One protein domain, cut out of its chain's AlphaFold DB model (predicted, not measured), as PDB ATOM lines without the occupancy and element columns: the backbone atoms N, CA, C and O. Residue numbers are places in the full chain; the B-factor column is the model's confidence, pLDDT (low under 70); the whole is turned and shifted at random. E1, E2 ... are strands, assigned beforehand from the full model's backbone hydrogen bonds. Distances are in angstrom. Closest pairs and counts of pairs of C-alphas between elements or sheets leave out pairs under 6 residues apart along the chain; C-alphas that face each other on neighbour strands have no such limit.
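AT A GLANCE: This is residues 89 to 191 of the 936 residues of an uncharacterized protein of Piromyces sp. (strain E2) (UniProt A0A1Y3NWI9). Three small three-stranded sheets follow one another along the chain, with the sheet E4 E5 E6 placed between the other two and its strand E4 nearest the middle of the domain. E1 E2 E3 lies off one side of it and E7 E8 E9 off another. The printed part has 103 residues, no named helix and nine named strands, E1 to E9 in order; each sheet is antiparallel, in chain order. The class is all strand, though under half of the residues, 44 of 103, are in named elements. The whole is compact, with a radius of gyration of the C-alphas of 13.2 A, and spans 36 by 31 by 26 A.

IN THESE COORDINATES: E4 is residues 123 to 126, E5 140 to 146, 18.8 A long, and E6 149 to 154, 17.0 A long. E1 is residues 89 to 91, beginning at C-alpha 89 (214.051, 192.842, 150.267), E2 102 to 106 and E3 109 to 113. E7 is residues 161 to 164, E8 177 to 181, 13.4 A long, and E9 185 to 189, ending at C-alpha 189 (217.820, 206.547, 145.739).

HOW THE PARTS SIT: Each sheet is a meander, each strand the antiparallel neighbour of the one before. In the hairpin E4 and E5, N 143 and O 123 are 2.8 A apart; in the hairpin E5 and E6, N 146 and O 149 are 2.8 A apart. The closest C-alphas of E4 and E1 are Lys 126 and Ile 89, 6.8 A; those of E4 and E9 are Lys 126 and Cys 186, 6.9 A. E1, E2 and E3 are apart from E7, E8 and E9.

THE WHOLE: The printed part has no cut. The links E4 to E5 and E7 to E8 are long. Residues 170 to 172 are under 70 in pLDDT.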
ATOM      1  N   ILE A  89     214.726 192.975 148.970       89.06
ATOM      2  CA  ILE A  89     214.051 192.842 150.267       89.06
ATOM      3  C   ILE A  89     212.610 192.386 150.040       89.06
ATOM      4  O   ILE A  89     211.903 192.951 149.211       89.06
ATOM      5  N   TYR A  90     212.182 191.367 150.779       89.44
ATOM      6  CA  TYR A  90     210.827 190.820 150.725       89.44
ATOM      7  C   TYR A  90     210.272 190.689 152.140       89.44
ATOM      8  O   TYR A  90     211.024 190.435 153.090       89.44
ATOM      9  N   LYS A  91     208.950 190.776 152.274       91.12
ATOM     10  CA  LYS A  91     208.271 190.357 153.497       91.12
ATOM     11  C   LYS A  91     208.418 188.834 153.660       91.12
ATOM     12  O   LYS A  91     208.293 188.084 152.693       91.12
ATOM     13  N   ASN A  92     208.691 188.356 154.873       88.38
ATOM     14  CA  ASN A  92     208.570 186.935 155.188       88.38
ATOM     15  C   ASN A  92     207.085 186.571 155.380       88.38
ATOM     16  O   ASN A  92     206.337 187.340 155.976       88.38
ATOM     17  N   GLY A  93     206.684 185.399 154.885       81.88
ATOM     18  CA  GLY A  93     205.334 184.833 155.022       81.88
ATOM     19  C   GLY A  93     205.344 183.352 155.420       81.88
ATOM     20  O   GLY A  93     204.429 182.610 155.072       81.88
ATOM     21  N   ASN A  94     206.425 182.899 156.065       79.62
ATOM     22  CA  ASN A  94     206.580 181.542 156.598       79.62
ATOM     23  C   ASN A  94     206.275 181.508 158.108       79.62
ATOM     24  O   ASN A  94     206.211 182.549 158.755       79.62
ATOM     25  N   ASP A  95     206.199 180.311 158.699       72.06
ATOM     26  CA  ASP A  95     205.884 180.086 160.125       72.06
ATOM     27  C   ASP A  95     206.769 180.860 161.136       72.06
ATOM     28  O   ASP A  95     206.398 180.984 162.302       72.06
ATOM     29  N   ASN A  96     207.933 181.379 160.717       76.12
ATOM     30  CA  ASN A  96     208.842 182.192 161.535       76.12
ATOM     31  C   ASN A  96     208.763 183.713 161.270       76.12
ATOM     32  O   ASN A  96     209.651 184.449 161.707       76.12
ATOM     33  N   GLU A  97     207.728 184.197 160.573       75.12
ATOM     34  CA  GLU A  97     207.483 185.622 160.284       75.12
ATOM     35  C   GLU A  97     207.535 186.503 161.546       75.12
ATOM     36  O   GLU A  97     208.077 187.600 161.504       75.12
ATOM     37  N   THR A  98     207.045 186.019 162.689       74.94
ATOM     38  CA  THR A  98     207.018 186.774 163.958       74.94
ATOM     39  C   THR A  98     208.385 186.962 164.620       74.94
ATOM     40  O   THR A  98     208.544 187.867 165.434       74.94
ATOM     41  N   GLU A  99     209.367 186.123 164.291       80.88
ATOM     42  CA  GLU A  99     210.745 186.234 164.784       80.88
ATOM     43  C   GLU A  99     211.618 186.955 163.747       80.88
ATOM     44  O   GLU A  99     212.324 187.909 164.059       80.88
ATOM     45  N   ASN A 100     211.518 186.540 162.481       86.94
ATOM     46  CA  ASN A 100     212.311 187.066 161.377       86.94
ATOM     47  C   ASN A 100     211.404 187.554 160.221       86.94
ATOM     48  O   ASN A 100     211.285 186.861 159.206       86.94
ATOM     49  N   PRO A 101     210.759 188.730 160.340       87.94
ATOM     50  CA  PRO A 101     209.741 189.199 159.392       87.94
ATOM     51  C   PRO A 101     210.276 189.666 158.029       87.94
ATOM     52  O   PRO A 101     209.481 189.902 157.121       87.94
ATOM     53  N   ILE A 102     211.595 189.807 157.855       91.25
ATOM     54  CA  ILE A 102     212.209 190.312 156.617       91.25
ATOM     55  C   ILE A 102     213.111 189.256 155.976       91.25
ATOM     56  O   ILE A 102     213.967 188.673 156.639       91.25
ATOM     57  N   ILE A 103     212.984 189.062 154.662       89.44
ATOM     58  CA  ILE A 103     213.914 188.279 153.839       89.44
ATOM     59  C   ILE A 103     214.806 189.245 153.054       89.44
ATOM     60  O   ILE A 103     214.310 190.166 152.409       89.44
ATOM     61  N   LYS A 104     216.125 189.023 153.075       88.06
ATOM     62  CA  LYS A 104     217.105 189.789 152.284       88.06
ATOM     63  C   LYS A 104     217.842 188.827 151.349       88.06
ATOM     64  O   LYS A 104     218.476 187.878 151.821       88.06
ATOM     65  N   CYS A 105     217.723 189.043 150.040       84.75
ATOM     66  CA  CYS A 105     218.193 188.159 148.971       84.75
ATOM     67  C   CYS A 105     219.327 188.798 148.174       84.75
ATOM     68  O   CYS A 105     219.105 189.707 147.381       84.75
ATOM     69  N   GLY A 106     220.554 188.319 148.379       80.06
ATOM     70  CA  GLY A 106     221.704 188.717 147.572       80.06
ATOM     71  C   GLY A 106     221.997 187.746 146.435       80.06
ATOM     72  O   GLY A 106     221.441 186.652 146.369       80.06
ATOM     73  N   SER A 107     222.960 188.126 145.596       75.00
ATOM     74  CA  SER A 107     223.420 187.411 144.391       75.00
ATOM     75  C   SER A 107     223.765 185.918 144.563       75.00
ATOM     76  O   SER A 107     223.875 185.205 143.568       75.00
ATOM     77  N   THR A 108     223.937 185.426 145.796       79.12
ATOM     78  CA  THR A 108     224.282 184.025 146.104       79.12
ATOM     79  C   THR A 108     223.401 183.345 147.157       79.12
ATOM     80  O   THR A 108     223.480 182.125 147.296       79.12
ATOM     81  N   SER A 109     222.588 184.080 147.928       84.75
ATOM     82  CA  SER A 109     221.703 183.498 148.954       84.75
ATOM     83  C   SER A 109     220.663 184.490 149.484       84.75
ATOM     84  O   SER A 109     220.930 185.688 149.589       84.75
ATOM     85  N   CYS A 110     219.509 183.961 149.898       86.69
ATOM     86  CA  CYS A 110     218.531 184.661 150.732       86.69
ATOM     87  C   CYS A 110     218.680 184.252 152.201       86.69
ATOM     88  O   CYS A 110     219.004 183.099 152.495       86.69
ATOM     89  N   LYS A 111     218.417 185.182 153.125       88.44
ATOM     90  CA  LYS A 111     218.333 184.917 154.572       88.44
ATOM     91  C   LYS A 111     217.185 185.703 155.198       88.44
ATOM     92  O   LYS A 111     216.875 186.799 154.737       88.44
ATOM     93  N   THR A 112     216.593 185.150 156.250       88.50
ATOM     94  CA  THR A 112     215.615 185.835 157.104       88.50
ATOM     95  C   THR A 112     216.337 186.662 158.176       88.50
ATOM     96  O   THR A 112     217.442 186.296 158.581       88.50
ATOM     97  N   TYR A 113     215.741 187.773 158.612       87.38
ATOM     98  CA  TYR A 113     216.289 188.684 159.623       87.38
ATOM     99  C   TYR A 113     215.187 189.213 160.548       87.38
ATOM    100  O   TYR A 113     214.076 189.504 160.095       87.38
ATOM    101  N   GLU A 114     215.535 189.420 161.818       89.06
ATOM    102  CA  GLU A 114     214.765 190.248 162.749       89.06
ATOM    103  C   GLU A 114     214.682 191.707 162.258       89.06
ATOM    104  O   GLU A 114     215.622 192.233 161.655       89.06
ATOM    105  N   SER A 115     213.577 192.386 162.575       88.69
ATOM    106  CA  SER A 115     213.464 193.849 162.463       88.69
ATOM    107  C   SER A 115     214.188 194.539 163.631       88.69
ATOM    108  O   SER A 115     214.196 194.015 164.749       88.69
ATOM    109  N   THR A 116     214.749 195.735 163.430       87.81
ATOM    110  CA  THR A 116     215.290 196.591 164.509       87.81
ATOM    111  C   THR A 116     214.360 197.747 164.909       87.81
ATOM    112  O   THR A 116     214.736 198.571 165.743       87.81
ATOM    113  N   ALA A 117     213.122 197.764 164.393       88.00
ATOM    114  CA  ALA A 117     212.111 198.784 164.676       88.00
ATOM    115  C   ALA A 117     211.825 198.977 166.180       88.00
ATOM    116  O   ALA A 117     211.937 198.056 166.998       88.00
ATOM    117  N   SER A 118     211.425 200.200 166.533       85.94
ATOM    118  CA  SER A 118     211.202 200.657 167.909       85.94
ATOM    119  C   SER A 118     210.010 201.617 167.994       85.94
ATOM    120  O   SER A 118     209.596 202.176 166.985       85.94
ATOM    121  N   GLU A 119     209.492 201.859 169.203       80.31
ATOM    122  CA  GLU A 119     208.279 202.666 169.464       80.31
ATOM    123  C   GLU A 119     208.283 204.092 168.878       80.31
ATOM    124  O   GLU A 119     207.223 204.698 168.768       80.31
ATOM    125  N   ASN A 120     209.449 204.643 168.520       77.50
ATOM    126  CA  ASN A 120     209.585 205.983 167.934       77.50
ATOM    127  C   ASN A 120     210.440 205.994 166.647       77.50
ATOM    128  O   ASN A 120     210.894 207.051 166.213       77.50
ATOM    129  N   ASN A 121     210.709 204.826 166.054       86.06
ATOM    130  CA  ASN A 121     211.415 204.709 164.778       86.06
ATOM    131  C   ASN A 121     211.033 203.391 164.089       86.06
ATOM    132  O   ASN A 121     211.551 202.327 164.454       86.06
ATOM    133  N   ASN A 122     210.140 203.488 163.103       90.88
ATOM    134  CA  ASN A 122     209.783 202.396 162.203       90.88
ATOM    135  C   ASN A 122     210.869 202.216 161.130       90.88
ATOM    136  O   ASN A 122     211.551 203.173 160.747       90.88
ATOM    137  N   GLU A 123     211.030 200.990 160.640       92.81
ATOM    138  CA  GLU A 123     211.897 200.698 159.493       92.81
ATOM    139  C   GLU A 123     211.067 200.701 158.209       92.81
ATOM    140  O   GLU A 123     209.966 200.153 158.190       92.81
ATOM    141  N   TYR A 124     211.617 201.258 157.132       94.19
ATOM    142  CA  TYR A 124     211.011 201.225 155.802       94.19
ATOM    143  C   TYR A 124     211.998 200.646 154.796       94.19
ATOM    144  O   TYR A 124     213.182 201.000 154.774       94.19
ATOM    145  N   TYR A 125     211.496 199.741 153.965       92.88
ATOM    146  CA  TYR A 125     212.251 199.026 152.946       92.88
ATOM    147  C   TYR A 125     211.486 199.086 151.626       92.88
ATOM    148  O   TYR A 125     210.267 198.914 151.628       92.88
ATOM    149  N   LYS A 126     212.177 199.256 150.490       92.12
ATOM    150  CA  LYS A 126     211.530 199.022 149.193       92.12
ATOM    151  C   LYS A 126     211.157 197.538 149.103       92.12
ATOM    152  O   LYS A 126     212.021 196.681 149.308       92.12
ATOM    153  N   ASN A 127     209.905 197.245 148.763       92.06
ATOM    154  CA  ASN A 127     209.478 195.888 148.471       92.06
ATOM    155  C   ASN A 127     210.033 195.441 147.108       92.06
ATOM    156  O   ASN A 127     210.014 196.189 146.130       92.06
ATOM    157  N   ALA A 128     210.534 194.212 147.042       89.31
ATOM    158  CA  ALA A 128     210.887 193.528 145.800       89.31
ATOM    159  C   ALA A 128     209.941 192.354 145.485       89.31
ATOM    160  O   ALA A 128     210.158 191.658 144.493       89.31
ATOM    161  N   GLY A 129     208.948 192.107 146.350       83.75
ATOM    162  CA  GLY A 129     207.842 191.171 146.136       83.75
ATOM    163  C   GLY A 129     206.644 191.778 145.404       83.75
ATOM    164  O   GLY A 129     205.827 191.018 144.894       83.75
ATOM    165  N   ASP A 130     206.573 193.110 145.323       84.44
ATOM    166  CA  ASP A 130     205.664 193.827 144.428       84.44
ATOM    167  C   ASP A 130     205.962 193.476 142.955       84.44
ATOM    168  O   ASP A 130     207.125 193.360 142.551       84.44
ATOM    169  N   ASP A 131     204.905 193.291 142.162       74.06
ATOM    170  CA  ASP A 131     204.981 193.035 140.720       74.06
ATOM    171  C   ASP A 131     204.926 194.319 139.875       74.06
ATOM    172  O   ASP A 131     205.283 194.289 138.691       74.06
ATOM    173  N   GLY A 132     204.570 195.451 140.488       70.25
ATOM    174  CA  GLY A 132     204.543 196.765 139.863       70.25
ATOM    175  C   GLY A 132     203.349 196.995 138.935       70.25
ATOM    176  O   GLY A 132     203.418 197.898 138.098       70.25
ATOM    177  N   GLU A 133     202.259 196.217 139.038       79.25
ATOM    178  CA  GLU A 133     201.041 196.478 138.248       79.25
ATOM    179  C   GLU A 133     200.381 197.831 138.597       79.25
ATOM    180  O   GLU A 133     199.740 198.440 137.734       79.25
ATOM    181  N   THR A 134     200.571 198.345 139.820       85.88
ATOM    182  CA  THR A 134     200.073 199.663 140.260       85.88
ATOM    183  C   THR A 134     201.068 200.390 141.165       85.88
ATOM    184  O   THR A 134     201.280 199.979 142.304       85.88
ATOM    185  N   ALA A 135     201.611 201.515 140.688       89.06
ATOM    186  CA  ALA A 135     202.484 202.397 141.467       89.06
ATOM    187  C   ALA A 135     201.867 202.791 142.824       89.06
ATOM    188  O   ALA A 135     200.664 203.050 142.908       89.06
ATOM    189  N   LEU A 136     202.710 202.879 143.860       91.19
ATOM    190  CA  LEU A 136     202.352 203.217 145.243       91.19
ATOM    191  C   LEU A 136     201.469 202.189 145.981       91.19
ATOM    192  O   LEU A 136     201.067 202.463 147.109       91.19
ATOM    193  N   GLN A 137     201.193 201.002 145.427       92.75
ATOM    194  CA  GLN A 137     200.563 199.904 146.180       92.75
ATOM    195  C   GLN A 137     201.594 198.817 146.482       92.75
ATOM    196  O   GLN A 137     202.247 198.325 145.575       92.75
ATOM    197  N   TYR A 138     201.763 198.446 147.755       92.06
ATOM    198  CA  TYR A 138     202.677 197.394 148.246       92.06
ATOM    199  C   TYR A 138     204.186 197.601 147.961       92.06
ATOM    200  O   TYR A 138     205.013 196.854 148.483       92.06
ATOM    201  N   ASP A 139     204.534 198.672 147.243       92.31
ATOM    202  CA  ASP A 139     205.853 199.246 146.917       92.31
ATOM    203  C   ASP A 139     206.840 199.340 148.113       92.31
ATOM    204  O   ASP A 139     208.064 199.299 147.943       92.31
ATOM    205  N   ILE A 140     206.325 199.457 149.346       94.88
ATOM    206  CA  ILE A 140     207.100 199.546 150.597       94.88
ATOM    207  C   ILE A 140     206.671 198.475 151.607       94.88
ATOM    208  O   ILE A 140     205.484 198.217 151.809       94.88
ATOM    209  N   ILE A 141     207.656 197.917 152.316       94.75
ATOM    210  CA  ILE A 141     207.465 197.170 153.564       94.75
ATOM    211  C   ILE A 141     207.791 198.104 154.735       94.75
ATOM    212  O   ILE A 141     208.921 198.585 154.852       94.75
ATOM    213  N   GLU A 142     206.822 198.322 155.618       94.56
ATOM    214  CA  GLU A 142     207.001 198.980 156.915       94.56
ATOM    215  C   GLU A 142     207.222 197.925 158.006       94.56
ATOM    216  O   GLU A 142     206.526 196.912 158.022       94.56
ATOM    217  N   CYS A 143     208.123 198.177 158.958       93.00
ATOM    218  CA  CYS A 143     208.198 197.458 160.230       93.00
ATOM    219  C   CYS A 143     208.013 198.412 161.414       93.00
ATOM    220  O   CYS A 143     208.722 199.412 161.530       93.00
ATOM    221  N   SER A 144     207.126 198.051 162.341       91.38
ATOM    222  CA  SER A 144     206.821 198.811 163.560       91.38
ATOM    223  C   SER A 144     206.935 197.945 164.822       91.38
ATOM    224  O   SER A 144     206.890 196.712 164.751       91.38
ATOM    225  N   LYS A 145     207.092 198.580 165.994       87.00
ATOM    226  CA  LYS A 145     207.023 197.915 167.310       87.00
ATOM    227  C   LYS A 145     205.655 198.178 167.954       87.00
ATOM    228  O   LYS A 145     205.290 199.330 168.169       87.00
ATOM    229  N   GLN A 146     204.925 197.117 168.301       77.44
ATOM    230  CA  GLN A 146     203.616 197.169 168.965       77.44
ATOM    231  C   GLN A 146     203.639 196.337 170.257       77.44
ATOM    232  O   GLN A 146     203.645 195.103 170.228       77.44
ATOM    233  N   GLY A 147     203.674 197.008 171.415       77.06
ATOM    234  CA  GLY A 147     204.018 196.339 172.677       77.06
ATOM    235  C   GLY A 147     205.408 195.708 172.567       77.06
ATOM    236  O   GLY A 147     206.268 196.272 171.909       77.06
ATOM    237  N   GLU A 148     205.641 194.524 173.133       73.81
ATOM    238  CA  GLU A 148     206.933 193.827 172.962       73.81
ATOM    239  C   GLU A 148     207.094 193.100 171.612       73.81
ATOM    240  O   GLU A 148     208.130 192.487 171.368       73.81
ATOM    241  N   SER A 149     206.097 193.164 170.723       78.56
ATOM    242  CA  SER A 149     206.164 192.538 169.399       78.56
ATOM    243  C   SER A 149     206.684 193.511 168.340       78.56
ATOM    244  O   SER A 149     206.404 194.709 168.395       78.56
ATOM    245  N   LYS A 150     207.390 192.990 167.333       86.88
ATOM    246  CA  LYS A 150     207.701 193.712 166.090       86.88
ATOM    247  C   LYS A 150     206.912 193.075 164.954       86.88
ATOM    248  O   LYS A 150     206.871 191.853 164.843       86.88
ATOM    249  N   THR A 151     206.306 193.895 164.109       88.19
ATOM    250  CA  THR A 151     205.468 193.445 162.992       88.19
ATOM    251  C   THR A 151     205.842 194.198 161.732       88.19
ATOM    252  O   THR A 151     205.972 195.422 161.786       88.19
ATOM    253  N   CYS A 152     205.970 193.488 160.610       91.88
ATOM    254  CA  CYS A 152     206.188 194.106 159.306       91.88
ATOM    255  C   CYS A 152     205.023 193.826 158.358       91.88
ATOM    256  O   CYS A 152     204.489 192.716 158.329       91.88
ATOM    257  N   THR A 153     204.648 194.825 157.569       92.31
ATOM    258  CA  THR A 153     203.503 194.801 156.655       92.31
ATOM    259  C   THR A 153     203.845 195.511 155.357       92.31
ATOM    260  O   THR A 153     204.527 196.533 155.355       92.31
ATOM    261  N   GLU A 154     203.346 194.973 154.251       92.62
ATOM    262  CA  GLU A 154     203.386 195.639 152.950       92.62
ATOM    263  C   GLU A 154     202.327 196.748 152.946       92.62
ATOM    264  O   GLU A 154     201.170 196.520 153.308       92.62
ATOM    265  N   VAL A 155     202.744 197.968 152.615       93.19
ATOM    266  CA  VAL A 155     201.926 199.177 152.742       93.19
ATOM    267  C   VAL A 155     200.998 199.273 151.532       93.19
ATOM    268  O   VAL A 155     201.455 199.474 150.411       93.19
ATOM    269  N   SER A 156     199.688 199.109 151.738       90.38
ATOM    270  CA  SER A 156     198.708 198.999 150.641       90.38
ATOM    271  C   SER A 156     198.524 200.275 149.813       90.38
ATOM    272  O   SER A 156     198.055 200.196 148.683       90.38
ATOM    273  N   GLU A 157     198.864 201.436 150.374       92.00
ATOM    274  CA  GLU A 157     198.851 202.742 149.707       92.00
ATOM    275  C   GLU A 157     199.978 203.592 150.317       92.00
ATOM    276  O   GLU A 157     199.963 203.890 151.513       92.00
ATOM    277  N   VAL A 158     201.006 203.893 149.522       93.19
ATOM    278  CA  VAL A 158     202.243 204.572 149.937       93.19
ATOM    279  C   VAL A 158     202.151 206.065 149.612       93.19
ATOM    280  O   VAL A 158     201.743 206.439 148.515       93.19
ATOM    281  N   ASN A 159     202.568 206.933 150.538       92.25
ATOM    282  CA  ASN A 159     202.600 208.376 150.285       92.25
ATOM    283  C   ASN A 159     203.731 208.735 149.304       92.25
ATOM    284  O   ASN A 159     204.817 208.155 149.337       92.25
ATOM    285  N   GLU A 160     203.518 209.760 148.478       92.56
ATOM    286  CA  GLU A 160     204.602 210.355 147.691       92.56
ATOM    287  C   GLU A 160     205.641 211.045 148.593       92.56
ATOM    288  O   GLU A 160     205.310 211.603 149.642       92.56
ATOM    289  N   GLY A 161     206.905 211.048 148.159       92.50
ATOM    290  CA  GLY A 161     208.006 211.706 148.866       92.50
ATOM    291  C   GLY A 161     209.180 210.778 149.177       92.50
ATOM    292  O   GLY A 161     209.392 209.776 148.493       92.50
ATOM    293  N   VAL A 162     209.977 211.148 150.185       95.19
ATOM    294  CA  VAL A 162     211.244 210.479 150.523       95.19
ATOM    295  C   VAL A 162     211.154 209.767 151.870       95.19
ATOM    296  O   VAL A 162     210.787 210.367 152.876       95.19
ATOM    297  N   TYR A 163     211.563 208.502 151.893       95.31
ATOM    298  CA  TYR A 163     211.726 207.678 153.092       95.31
ATOM    299  C   TYR A 163     213.205 207.317 153.301       95.31
ATOM    300  O   TYR A 163     213.975 207.211 152.341       95.31
ATOM    301  N   LEU A 164     213.613 207.063 154.548       94.38
ATOM    302  CA  LEU A 164     214.948 206.530 154.850       94.38
ATOM    303  C   LEU A 164     214.983 205.008 154.609       94.38
ATOM    304  O   LEU A 164     214.310 204.260 155.322       94.38
ATOM    305  N   ASN A 165     215.807 204.535 153.665       92.62
ATOM    306  CA  ASN A 165     215.962 203.101 153.407       92.62
ATOM    307  C   ASN A 165     216.680 202.430 154.583       92.62
ATOM    308  O   ASN A 165     217.887 202.584 154.784       92.62
ATOM    309  N   SER A 166     215.943 201.620 155.336       91.12
ATOM    310  CA  SER A 166     216.446 200.933 156.529       91.12
ATOM    311  C   SER A 166     217.359 199.739 156.207       91.12
ATOM    312  O   SER A 166     217.849 199.069 157.115       91.12
ATOM    313  N   TYR A 167     217.615 199.456 154.922       84.00
ATOM    314  CA  TYR A 167     218.551 198.420 154.476       84.00
ATOM    315  C   TYR A 167     219.965 198.931 154.105       84.00
ATOM    316  O   TYR A 167     220.871 198.121 153.897       84.00
ATOM    317  N   TYR A 168     220.196 200.247 154.079       80.81
ATOM    318  CA  TYR A 168     221.487 200.837 153.694       80.81
ATOM    319  C   TYR A 168     222.717 200.201 154.382       80.81
ATOM    320  O   TYR A 168     222.745 200.003 155.599       80.81
ATOM    321  N   SER A 169     223.782 199.940 153.611       71.25
ATOM    322  CA  SER A 169     225.059 199.442 154.132       71.25
ATOM    323  C   SER A 169     226.259 199.885 153.290       71.25
ATOM    324  O   SER A 169     226.346 199.586 152.101       71.25
ATOM    325  N   GLU A 170     227.277 200.472 153.931       63.69
ATOM    326  CA  GLU A 170     228.560 200.846 153.302       63.69
ATOM    327  C   GLU A 170     229.256 199.697 152.537       63.69
ATOM    328  O   GLU A 170     230.090 199.950 151.665       63.69
ATOM    329  N   THR A 171     228.933 198.437 152.857       56.28
ATOM    330  CA  THR A 171     229.499 197.226 152.237       56.28
ATOM    331  C   THR A 171     228.496 196.419 151.402       56.28
ATOM    332  O   THR A 171     228.859 195.366 150.875       56.28
ATOM    333  N   GLY A 172     227.254 196.897 151.273       63.91
ATOM    334  CA  GLY A 172     226.155 196.240 150.564       63.91
ATOM    335  C   GLY A 172     225.388 197.230 149.690       63.91
ATOM    336  O   GLY A 172     225.915 197.687 148.676       63.91
ATOM    337  N   ASP A 173     224.152 197.544 150.078       70.62
ATOM    338  CA  ASP A 173     223.315 198.505 149.362       70.62
ATOM    339  C   ASP A 173     223.773 199.954 149.579       70.62
ATOM    340  O   ASP A 173     223.943 200.420 150.707       70.62
ATOM    341  N   THR A 174     223.936 200.677 148.470       79.25
ATOM    342  CA  THR A 174     224.358 202.082 148.456       79.25
ATOM    343  C   THR A 174     223.201 203.067 148.276       79.25
ATOM    344  O   THR A 174     223.457 204.261 148.173       79.25
ATOM    345  N   GLN A 175     221.951 202.596 148.246       88.38
ATOM    346  CA  GLN A 175     220.739 203.416 148.182       88.38
ATOM    347  C   GLN A 175     220.291 203.763 149.611       88.38
ATOM    348  O   GLN A 175     219.695 202.943 150.301       88.38
ATOM    349  N   GLN A 176     220.618 204.960 150.106       91.50
ATOM    350  CA  GLN A 176     220.243 205.381 151.465       91.50
ATOM    351  C   GLN A 176     218.761 205.745 151.617       91.50
ATOM    352  O   GLN A 176     218.260 205.820 152.736       91.50
ATOM    353  N   LEU A 177     218.072 206.025 150.514       94.12
ATOM    354  CA  LEU A 177     216.737 206.615 150.493       94.12
ATOM    355  C   LEU A 177     215.794 205.791 149.614       94.12
ATOM    356  O   LEU A 177     216.235 205.006 148.775       94.12
ATOM    357  N   ILE A 178     214.495 206.017 149.773       93.94
ATOM    358  CA  ILE A 178     213.453 205.556 148.853       93.94
ATOM    359  C   ILE A 178     212.670 206.796 148.421       93.94
ATOM    360  O   ILE A 178     212.175 207.523 149.277       93.94
ATOM    361  N   GLN A 179     212.578 207.050 147.118       93.44
ATOM    362  CA  GLN A 179     211.754 208.106 146.528       93.44
ATOM    363  C   GLN A 179     210.507 207.465 145.924       93.44
ATOM    364  O   GLN A 179     210.633 206.620 145.044       93.44
ATOM    365  N   CYS A 180     209.325 207.890 146.352       93.75
ATOM    366  CA  CYS A 180     208.042 207.406 145.850       93.75
ATOM    367  C   CYS A 180     207.320 208.497 145.051       93.75
ATOM    368  O   CYS A 180     207.322 209.662 145.462       93.75
ATOM    369  N   SER A 181     206.718 208.125 143.919       92.06
ATOM    370  CA  SER A 181     205.832 208.980 143.117       92.06
ATOM    371  C   SER A 181     204.745 208.156 142.419       92.06
ATOM    372  O   SER A 181     204.924 206.970 142.135       92.06
ATOM    373  N   SER A 182     203.628 208.798 142.093       90.56
ATOM    374  CA  SER A 182     202.521 208.198 141.339       90.56
ATOM    375  C   SER A 182     202.876 207.850 139.885       90.56
ATOM    376  O   SER A 182     202.245 206.967 139.307       90.56
ATOM    377  N   ASP A 183     203.913 208.474 139.311       87.00
ATOM    378  CA  ASP A 183     204.407 208.188 137.954       87.00
ATOM    379  C   ASP A 183     205.304 206.935 137.868       87.00
ATOM    380  O   ASP A 183     205.352 206.293 136.815       87.00
ATOM    381  N   SER A 184     206.052 206.593 138.929       86.75
ATOM    382  CA  SER A 184     207.083 205.533 138.880       86.75
ATOM    383  C   SER A 184     207.039 204.492 139.999       86.75
ATOM    384  O   SER A 184     207.890 203.602 140.019       86.75
ATOM    385  N   GLY A 185     206.105 204.612 140.944       90.56
ATOM    386  CA  GLY A 185     206.167 203.874 142.205       90.56
ATOM    387  C   GLY A 185     207.366 204.315 143.047       90.56
ATOM    388  O   GLY A 185     207.874 205.433 142.894       90.56
ATOM    389  N   CYS A 186     207.844 203.441 143.927       93.19
ATOM    390  CA  CYS A 186     208.992 203.710 144.785       93.19
ATOM    391  C   CYS A 186     210.304 203.225 144.159       93.19
ATOM    392  O   CYS A 186     210.468 202.058 143.813       93.19
ATOM    393  N   VAL A 187     211.304 204.098 144.063       91.06
ATOM    394  CA  VAL A 187     212.658 203.785 143.588       91.06
ATOM    395  C   VAL A 187     213.684 204.044 144.688       91.06
ATOM    396  O   VAL A 187     213.613 205.037 145.409       91.06
ATOM    397  N   GLY A 188     214.654 203.142 144.840       89.50
ATOM    398  CA  GLY A 188     215.744 203.335 145.792       89.50
ATOM    399  C   GLY A 188     216.752 204.359 145.268       89.50
ATOM    400  O   GLY A 188     217.223 204.270 144.132       89.50
ATOM    401  N   LEU A 189     217.066 205.351 146.097       89.31
ATOM    402  CA  LEU A 189     217.820 206.547 145.739       89.31
ATOM    403  C   LEU A 189     219.125 206.625 146.543       89.31
ATOM    404  O   LEU A 189     219.174 206.293 147.730       89.31
ATOM    405  N   ARG A 190     220.198 207.075 145.887       88.44
ATOM    406  CA  ARG A 190     221.530 207.214 146.485       88.44
ATOM    407  C   ARG A 190     221.944 208.676 146.619       88.44
ATOM    408  O   ARG A 190     222.094 209.367 145.616       88.44
ATOM    409  N   SER A 191     222.255 209.078 147.847       87.12
ATOM    410  CA  SER A 191     223.018 210.287 148.151       87.12
ATOM    411  C   SER A 191     224.521 209.983 148.124       87.12
ATOM    412  O   SER A 191     225.022 209.085 148.810       87.12
TER     413      SER A 191